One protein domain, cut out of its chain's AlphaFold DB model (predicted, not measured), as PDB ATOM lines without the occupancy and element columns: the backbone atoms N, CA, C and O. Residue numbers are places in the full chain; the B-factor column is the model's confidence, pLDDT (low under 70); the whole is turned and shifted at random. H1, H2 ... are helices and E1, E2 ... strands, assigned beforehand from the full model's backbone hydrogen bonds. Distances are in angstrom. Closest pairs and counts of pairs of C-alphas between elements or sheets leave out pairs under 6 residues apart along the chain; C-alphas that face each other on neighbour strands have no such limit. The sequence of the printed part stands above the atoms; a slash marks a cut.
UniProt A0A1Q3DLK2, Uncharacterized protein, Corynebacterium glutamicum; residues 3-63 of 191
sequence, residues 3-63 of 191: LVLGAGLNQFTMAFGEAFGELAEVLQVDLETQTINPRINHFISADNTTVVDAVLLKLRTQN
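Overview. This is residues 3 to 63 of the 191 residues of an uncharacterized protein of Corynebacterium glutamicum (UniProt A0A1Q3DLK2). A small sheet of three parallel strands has two long links folded over on one side of it, while one helix, H1, begins at the sheet and sticks out on the other side as an arm, with residues 53 to 63 standing free. The arm makes much of the length, and the body without it is shorter, spanning 29 by 20 by 18 A. The printed part has 61 residues with three named strands and one named helix, in the order E1, E2, E3, H1, and the sheet's order is E1, E2, E3. The class is mixed, helices and strands, though under half of the residues are in named elements. The whole is only just loose, close to compact, with a radius of gyration of the C-alphas of 13.0 A, and it is elongated, spanning 38 by 24 by 17 A.

Arrangement. E1, residues 3 to 5, is an edge strand and the parallel neighbour of E2, residues 26 to 30, with 18 degrees between their directions. The C-alphas of Val 4 and Gln 28 face each other at 4.6 A, and N 4 and O 27 are within hydrogen-bond range at 2.8 A, as are N 29 and O 4 at 2.9 A. E2, the inner strand, is also parallel to E3, residues 42 to 45, at 7 degrees. Here N 28 and O 42 are 2.9 A apart and N 44 and O 28 are 2.9 A apart, both within hydrogen-bond range. E1 and E3, the two edge strands, are apart. H1, residues 48 to 61, is on the sheet but only grazes it, with its residues 48 to 52. The closest C-alphas of E1 and H1 are those of Leu 5 and Asn 48, 6.2 A apart; those of E2 and H1 are Val 29 and Asn 48, 6.4 A apart. In H1 every O i to N i+4 pair is within hydrogen-bond range.

Along the chain. E1 begins with C-alpha 3 at (32.568, -154.083, -19.284) and ends at Leu 5. E2 runs from Val 26 to Asp 30, 12.8 A from first to last C-alpha, and E3 from His 42 to Ser 45, 10.3 A. H1 begins with C-alpha 48 at (26.124, -155.491, -10.177) and ends with C-alpha 61 at (43.162, -163.953, -4.342), 19.9 A away.

Size, cuts and confidence. The two C-alphas farthest apart are those of Phe 16 and Thr 61, at 38.8 A. The links from E1 to E2, 20 residues, and from E2 to E3, 11 residues, are long, while that from E3 to H1, 2 residues, is tight. The printed part has no cut. The mean pLDDT of the printed part is 94.0, and no printed residue is under 70.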
ATOM      1  N   LEU A   3      33.453-153.591 -20.338       95.12
ATOM      2  CA  LEU A   3      32.568-154.083 -19.284       95.12
ATOM      3  C   LEU A   3      31.545-152.993 -18.956       95.12
ATOM      4  O   LEU A   3      31.925-151.895 -18.548       95.12
ATOM      5  N   VAL A   4      30.268-153.308 -19.124       96.00
ATOM      6  CA  VAL A   4      29.139-152.405 -18.895       96.00
ATOM      7  C   VAL A   4      28.367-152.899 -17.677       96.00
ATOM      8  O   VAL A   4      27.907-154.035 -17.656       96.00
ATOM      9  N   LEU A   5      28.238-152.058 -16.652       95.88
ATOM     10  CA  LEU A   5      27.568-152.402 -15.395       95.88
ATOM     11  C   LEU A   5      26.350-151.494 -15.209       95.88
ATOM     12  O   LEU A   5      26.519-150.303 -14.951       95.88
ATOM     13  N   GLY A   6      25.140-152.040 -15.362       91.88
ATOM     14  CA  GLY A   6      23.883-151.330 -15.075       91.88
ATOM     15  C   GLY A   6      23.553-150.146 -15.991       91.88
ATOM     16  O   GLY A   6      22.731-149.306 -15.631       91.88
ATOM     17  N   ALA A   7      24.214-150.030 -17.146       92.75
ATOM     18  CA  ALA A   7      23.892-149.019 -18.149       92.75
ATOM     19  C   ALA A   7      23.094-149.659 -19.288       92.75
ATOM     20  O   ALA A   7      23.555-150.614 -19.902       92.75
ATOM     21  N   GLY A   8      21.935-149.087 -19.621       90.44
ATOM     22  CA  GLY A   8      21.000-149.676 -20.589       90.44
ATOM     23  C   GLY A   8      21.440-149.658 -22.060       90.44
ATOM     24  O   GLY A   8      20.701-150.152 -22.906       90.44
ATOM     25  N   LEU A   9      22.598-149.072 -22.394       93.44
ATOM     26  CA  LEU A   9      23.119-148.963 -23.768       93.44
ATOM     27  C   LEU A   9      22.098-148.391 -24.771       93.44
ATOM     28  O   LEU A   9      22.015-148.820 -25.922       93.44
ATOM     29  N   ASN A  10      21.318-147.398 -24.338       90.94
ATOM     30  CA  ASN A  10      20.489-146.585 -25.227       90.94
ATOM     31  C   ASN A  10      21.360-145.664 -26.101       90.94
ATOM     32  O   ASN A  10      22.568-145.554 -25.891       90.94
ATOM     33  N   GLN A  11      20.741-144.937 -27.035       90.81
ATOM     34  CA  GLN A  11      21.464-144.053 -27.955       90.81
ATOM     35  C   GLN A  11      22.419-143.063 -27.262       90.81
ATOM     36  O   GLN A  11      23.488-142.799 -27.792       90.81
ATOM     37  N   PHE A  12      22.094-142.552 -26.071       89.88
ATOM     38  CA  PHE A  12      22.940-141.577 -25.377       89.88
ATOM     39  C   PHE A  12      24.160-142.240 -24.738       89.88
ATOM     40  O   PHE A  12      25.285-141.800 -24.945       89.88
ATOM     41  N   THR A  13      23.953-143.346 -24.022       91.38
ATOM     42  CA  THR A  13      25.058-144.132 -23.433       91.38
ATOM     43  C   THR A  13      25.928-144.830 -24.483       91.38
ATOM     44  O   THR A  13      27.085-145.135 -24.215       91.38
ATOM     45  N   MET A  14      25.396-145.025 -25.692       93.06
ATOM     46  CA  MET A  14      26.116-145.519 -26.864       93.06
ATOM     47  C   MET A  14      26.780-144.414 -27.696       93.06
ATOM     48  O   MET A  14      27.330-144.731 -28.747       93.06
ATOM     49  N   ALA A  15      26.718-143.141 -27.282       91.12
ATOM     50  CA  ALA A  15      27.192-142.003 -28.080       91.12
ATOM     51  C   ALA A  15      26.694-142.064 -29.540       91.12
ATOM     52  O   ALA A  15      27.457-141.932 -30.490       91.12
ATOM     53  N   PHE A  16      25.403-142.352 -29.710       91.88
ATOM     54  CA  PHE A  16      24.730-142.555 -30.994       91.88
ATOM     55  C   PHE A  16      25.342-143.657 -31.879       91.88
ATOM     56  O   PHE A  16      25.179-143.636 -33.093       91.88
ATOM     57  N   GLY A  17      25.981-144.655 -31.263       92.75
ATOM     58  CA  GLY A  17      26.601-145.802 -31.934       92.75
ATOM     59  C   GLY A  17      28.129-145.796 -31.883       92.75
ATOM     60  O   GLY A  17      28.738-146.837 -32.105       92.75
ATOM     61  N   GLU A  18      28.737-144.670 -31.511       91.62
ATOM     62  CA  GLU A  18      30.187-144.452 -31.587       91.62
ATOM     63  C   GLU A  18      30.946-144.832 -30.302       91.62
ATOM     64  O   GLU A  18      32.173-144.798 -30.268       91.62
ATOM     65  N   ALA A  19      30.253-145.213 -29.220       91.44
ATOM     66  CA  ALA A  19      30.902-145.486 -27.930       91.44
ATOM     67  C   ALA A  19      31.886-146.673 -27.956       91.44
ATOM     68  O   ALA A  19      32.796-146.742 -27.127       91.44
ATOM     69  N   PHE A  20      31.712-147.620 -28.882       92.44
ATOM     70  CA  PHE A  20      32.540-148.819 -28.977       92.44
ATOM     71  C   PHE A  20      32.991-149.048 -30.418       92.44
ATOM     72  O   PHE A  20      32.154-149.258 -31.293       92.44
ATOM     73  N   GLY A  21      34.305-149.123 -30.645       91.06
ATOM     74  CA  GLY A  21      34.846-149.501 -31.954       91.06
ATOM     75  C   GLY A  21      34.326-150.866 -32.415       91.06
ATOM     76  O   GLY A  21      33.999-151.711 -31.586       91.06
ATOM     77  N   GLU A  22      34.260-151.107 -33.724       90.44
ATOM     78  CA  GLU A  22      33.579-152.270 -34.326       90.44
ATOM     79  C   GLU A  22      34.025-153.628 -33.756       90.44
ATOM     80  O   GLU A  22      33.207-154.516 -33.530       90.44
ATOM     81  N   LEU A  23      35.317-153.771 -33.446       94.00
ATOM     82  CA  LEU A  23      35.905-155.006 -32.915       94.00
ATOM     83  C   LEU A  23      35.815-155.133 -31.386       94.00
ATOM     84  O   LEU A  23      36.297-156.111 -30.813       94.00
ATOM     85  N   ALA A  24      35.255-154.142 -30.688       94.94
ATOM     86  CA  ALA A  24      35.153-154.197 -29.239       94.94
ATOM     87  C   ALA A  24      34.162-155.288 -28.809       94.94
ATOM     88  O   ALA A  24      33.004-155.301 -29.217       94.94
ATOM     89  N   GLU A  25      34.624-156.186 -27.951       96.69
ATOM     90  CA  GLU A  25      33.776-157.152 -27.259       96.69
ATOM     91  C   GLU A  25      33.079-156.471 -26.075       96.69
ATOM     92  O   GLU A  25      33.761-155.933 -25.200       96.69
ATOM     93  N   VAL A  26      31.747-156.455 -26.049       96.56
ATOM     94  CA  VAL A  26      30.936-155.791 -25.018       96.56
ATOM     95  C   VAL A  26      30.271-156.841 -24.128       96.56
ATOM     96  O   VAL A  26      29.434-157.618 -24.590       96.56
ATOM     97  N   LEU A  27      30.639-156.841 -22.847       96.75
ATOM     98  CA  LEU A  27      30.020-157.646 -21.796       96.75
ATOM     99  C   LEU A  27      29.168-156.731 -20.915       96.75
ATOM    100  O   LEU A  27      29.709-155.816 -20.296       96.75
ATOM    101  N   GLN A  28      27.864-156.992 -20.830       96.62
ATOM    102  CA  GLN A  28      26.960-156.280 -19.929       96.62
ATOM    103  C   GLN A  28      26.534-157.160 -18.752       96.62
ATOM    104  O   GLN A  28      26.190-158.330 -18.924       96.62
ATOM    105  N   VAL A  29      26.528-156.559 -17.564       96.88
ATOM    106  CA  VAL A  29      25.898-157.088 -16.354       96.88
ATOM    107  C   VAL A  29      24.737-156.171 -15.989       96.88
ATOM    108  O   VAL A  29      24.913-154.952 -15.888       96.88
ATOM    109  N   ASP A  30      23.548-156.747 -15.851       95.88
ATOM    110  CA  ASP A  30      22.323-156.007 -15.556       95.88
ATOM    111  C   ASP A  30      21.296-156.894 -14.838       95.88
ATOM    112  O   ASP A  30      21.404-158.118 -14.867       95.88
ATOM    113  N   LEU A  31      20.285-156.291 -14.209       95.44
ATOM    114  CA  LEU A  31      19.167-157.020 -13.600       95.44
ATOM    115  C   LEU A  31      18.143-157.494 -14.640       95.44
ATOM    116  O   LEU A  31      17.302-158.338 -14.328       95.44
ATOM    117  N   GLU A  32      18.211-156.972 -15.866       92.38
ATOM    118  CA  GLU A  32      17.359-157.414 -16.965       92.38
ATOM    119  C   GLU A  32      17.514-158.910 -17.267       92.38
ATOM    120  O   GLU A  32      18.552-159.533 -17.027       92.38
ATOM    121  N   THR A  33      16.460-159.511 -17.818       88.25
ATOM    122  CA  THR A  33      16.439-160.956 -18.115       88.25
ATOM    123  C   THR A  33      17.029-161.302 -19.483       88.25
ATOM    124  O   THR A  33      17.391-162.454 -19.720       88.25
ATOM    125  N   GLN A  34      17.155-160.321 -20.379       86.44
ATOM    126  CA  GLN A  34      17.692-160.502 -21.727       86.44
ATOM    127  C   GLN A  34      18.359-159.226 -22.252       86.44
ATOM    128  O   GLN A  34      18.063-158.121 -21.801       86.44
ATOM    129  N   THR A  35      19.224-159.387 -23.256       84.75
ATOM    130  CA  THR A  35      19.821-158.257 -23.976       84.75
ATOM    131  C   THR A  35      18.774-157.491 -24.789       84.75
ATOM    132  O   THR A  35      17.908-158.087 -25.431       84.75
ATOM    133  N   ILE A  36      18.884-156.162 -24.785       84.38
ATOM    134  CA  ILE A  36      18.024-155.246 -25.551       84.38
ATOM    135  C   ILE A  36      18.810-154.598 -26.707       84.38
ATOM    136  O   ILE A  36      18.219-154.111 -27.669       84.38
ATOM    137  N   ASN A  37      20.148-154.620 -26.656       90.44
ATOM    138  CA  ASN A  37      21.012-153.989 -27.651       90.44
ATOM    139  C   ASN A  37      21.864-155.042 -28.397       90.44
ATOM    140  O   ASN A  37      22.628-155.777 -27.765       90.44
ATOM    141  N   PRO A  38      21.809-155.103 -29.741       91.38
ATOM    142  CA  PRO A  38      22.572-156.078 -30.525       91.38
ATOM    143  C   PRO A  38      24.098-155.906 -30.434       91.38
ATOM    144  O   PRO A  38      24.832-156.810 -30.820       91.38
ATOM    145  N   ARG A  39      24.600-154.770 -29.926       93.75
ATOM    146  CA  ARG A  39      26.036-154.541 -29.709       93.75
ATOM    147  C   ARG A  39      26.619-155.424 -28.604       93.75
ATOM    148  O   ARG A  39      27.834-155.617 -28.580       93.75
ATOM    149  N   ILE A  40      25.777-155.931 -27.704       95.06
ATOM    150  CA  ILE A  40      26.174-156.746 -26.555       95.06
ATOM    151  C   ILE A  40      26.578-158.141 -27.039       95.06
ATOM    152  O   ILE A  40      25.762-158.884 -27.581       95.06
ATOM    153  N   ASN A  41      27.839-158.510 -26.817       95.88
ATOM    154  CA  ASN A  41      28.372-159.829 -27.166       95.88
ATOM    155  C   ASN A  41      28.094-160.858 -26.064       95.88
ATOM    156  O   ASN A  41      27.825-162.023 -26.350       95.88
ATOM    157  N   HIS A  42      28.142-160.414 -24.807       95.38
ATOM    158  CA  HIS A  42      27.931-161.250 -23.631       95.38
ATOM    159  C   HIS A  42      27.019-160.541 -22.634       95.38
ATOM    160  O   HIS A  42      27.180-159.349 -22.378       95.38
ATOM    161  N   PHE A  43      26.083-161.281 -22.048       95.94
ATOM    162  CA  PHE A  43      25.124-160.748 -21.090       95.94
ATOM    163  C   PHE A  43      25.056-161.638 -19.851       95.94
ATOM    164  O   PHE A  43      24.964-162.861 -19.968       95.94
ATOM    165  N   ILE A  44      25.102-161.022 -18.672       95.19
ATOM    166  CA  ILE A  44      24.932-161.688 -17.382       95.19
ATOM    167  C   ILE A  44      23.786-160.992 -16.651       95.19
ATOM    168  O   ILE A  44      23.905-159.826 -16.282       95.19
ATOM    169  N   SER A  45      22.702-161.732 -16.415       96.25
ATOM    170  CA  SER A  45      21.599-161.274 -15.569       96.25
ATOM    171  C   SER A  45      21.982-161.454 -14.098       96.25
ATOM    172  O   SER A  45      21.993-162.582 -13.595       96.25
ATOM    173  N   ALA A  46      22.398-160.378 -13.432       96.12
ATOM    174  CA  ALA A  46      22.828-160.397 -12.037       96.12
ATOM    175  C   ALA A  46      22.878-158.991 -11.421       96.12
ATOM    176  O   ALA A  46      23.025-157.983 -12.110       96.12
ATOM    177  N   ASP A  47      22.837-158.940 -10.090       96.81
ATOM    178  CA  ASP A  47      23.120-157.718  -9.342       96.81
ATOM    179  C   ASP A  47      24.591-157.296  -9.509       96.81
ATOM    180  O   ASP A  47      25.523-158.071  -9.264       96.81
ATOM    181  N   ASN A  48      24.796-156.037  -9.903       95.69
ATOM    182  CA  ASN A  48      26.124-155.491 -10.177       95.69
ATOM    183  C   ASN A  48      27.029-155.498  -8.943       95.69
ATOM    184  O   ASN A  48      28.224-155.752  -9.080       95.69
ATOM    185  N   THR A  49      26.482-155.242  -7.751       95.81
ATOM    186  CA  THR A  49      27.267-155.223  -6.507       95.81
ATOM    187  C   THR A  49      27.844-156.609  -6.237       95.81
ATOM    188  O   THR A  49      29.049-156.765  -6.066       95.81
ATOM    189  N   THR A  50      26.997-157.633  -6.338       96.94
ATOM    190  CA  THR A  50      27.366-159.041  -6.164       96.94
ATOM    191  C   THR A  50      28.440-159.479  -7.165       96.94
ATOM    192  O   THR A  50      29.421-160.126  -6.789       96.94
ATOM    193  N   VAL A  51      28.289-159.117  -8.445       97.12
ATOM    194  CA  VAL A  51      29.270-159.464  -9.486       97.12
ATOM    195  C   VAL A  51      30.599-158.747  -9.262       97.12
ATOM    196  O   VAL A  51      31.654-159.381  -9.334       97.12
ATOM    197  N   VAL A  52      30.571-157.446  -8.961       96.44
ATOM    198  CA  VAL A  52      31.781-156.658  -8.694       96.44
ATOM    199  C   VAL A  52      32.523-157.202  -7.476       96.44
ATOM    200  O   VAL A  52      33.734-157.404  -7.562       96.44
ATOM    201  N   ASP A  53      31.828-157.520  -6.386       97.56
ATOM    202  CA  ASP A  53      32.440-158.085  -5.180       97.56
ATOM    203  C   ASP A  53      33.115-159.434  -5.461       97.56
ATOM    204  O   ASP A  53      34.269-159.649  -5.079       97.56
ATOM    205  N   ALA A  54      32.444-160.327  -6.196       96.94
ATOM    206  CA  ALA A  54      33.001-161.622  -6.576       96.94
ATOM    207  C   ALA A  54      34.242-161.484  -7.480       96.94
ATOM    208  O   ALA A  54      35.243-162.185  -7.286       96.94
ATOM    209  N   VAL A  55      34.205-160.564  -8.450       95.44
ATOM    210  CA  VAL A  55      35.344-160.275  -9.335       95.44
ATOM    211  C   VAL A  55      36.505-159.685  -8.537       95.44
ATOM    212  O   VAL A  55      37.629-160.172  -8.655       95.44
ATOM    213  N   LEU A  56      36.255-158.688  -7.686       96.06
ATOM    214  CA  LEU A  56      37.284-158.064  -6.854       96.06
ATOM    215  C   LEU A  56      37.929-159.070  -5.899       96.06
ATOM    216  O   LEU A  56      39.152-159.066  -5.755       96.06
ATOM    217  N   LEU A  57      37.140-159.951  -5.280       97.12
ATOM    218  CA  LEU A  57      37.659-161.025  -4.437       97.12
ATOM    219  C   LEU A  57      38.589-161.947  -5.233       97.12
ATOM    220  O   LEU A  57      39.698-162.230  -4.784       97.12
ATOM    221  N   LYS A  58      38.173-162.371  -6.431       97.12
ATOM    222  CA  LYS A  58      38.971-163.255  -7.292       97.12
ATOM    223  C   LYS A  58      40.267-162.599  -7.773       97.12
ATOM    224  O   LYS A  58      41.309-163.244  -7.783       97.12
ATOM    225  N   LEU A  59      40.231-161.315  -8.123       96.00
ATOM    226  CA  LEU A  59      41.432-160.567  -8.501       96.00
ATOM    227  C   LEU A  59      42.411-160.452  -7.324       96.00
ATOM    228  O   LEU A  59      43.612-160.646  -7.503       96.00
ATOM    229  N   ARG A  60      41.908-160.206  -6.105       96.19
ATOM    230  CA  ARG A  60      42.743-160.158  -4.894       96.19
ATOM    231  C   ARG A  60      43.376-161.510  -4.574       96.19
ATOM    232  O   ARG A  60      44.569-161.552  -4.300       96.19
ATOM    233  N   THR A  61      42.621-162.609  -4.633       97.31
ATOM    234  CA  THR A  61      43.162-163.953  -4.342       97.31
ATOM    235  C   THR A  61      44.201-164.404  -5.362       97.31
ATOM    236  O   THR A  61      45.102-165.167  -5.027       97.31
ATOM    237  N   GLN A  62      44.118-163.896  -6.591       97.38
ATOM    238  CA  GLN A  62      45.108-164.131  -7.640       97.38
ATOM    239  C   GLN A  62      46.319-163.188  -7.565       97.38
ATOM    240  O   GLN A  62      47.196-163.282  -8.420       97.38
ATOM    241  N   ASN A  63      46.383-162.290  -6.572       95.44
ATOM    242  CA  ASN A  63      47.371-161.209  -6.499       95.44
ATOM    243  C   ASN A  63      47.468-160.430  -7.823       95.44
ATOM    244  O   ASN A  63      48.553-160.093  -8.298       95.44
TER     245      ASN A  63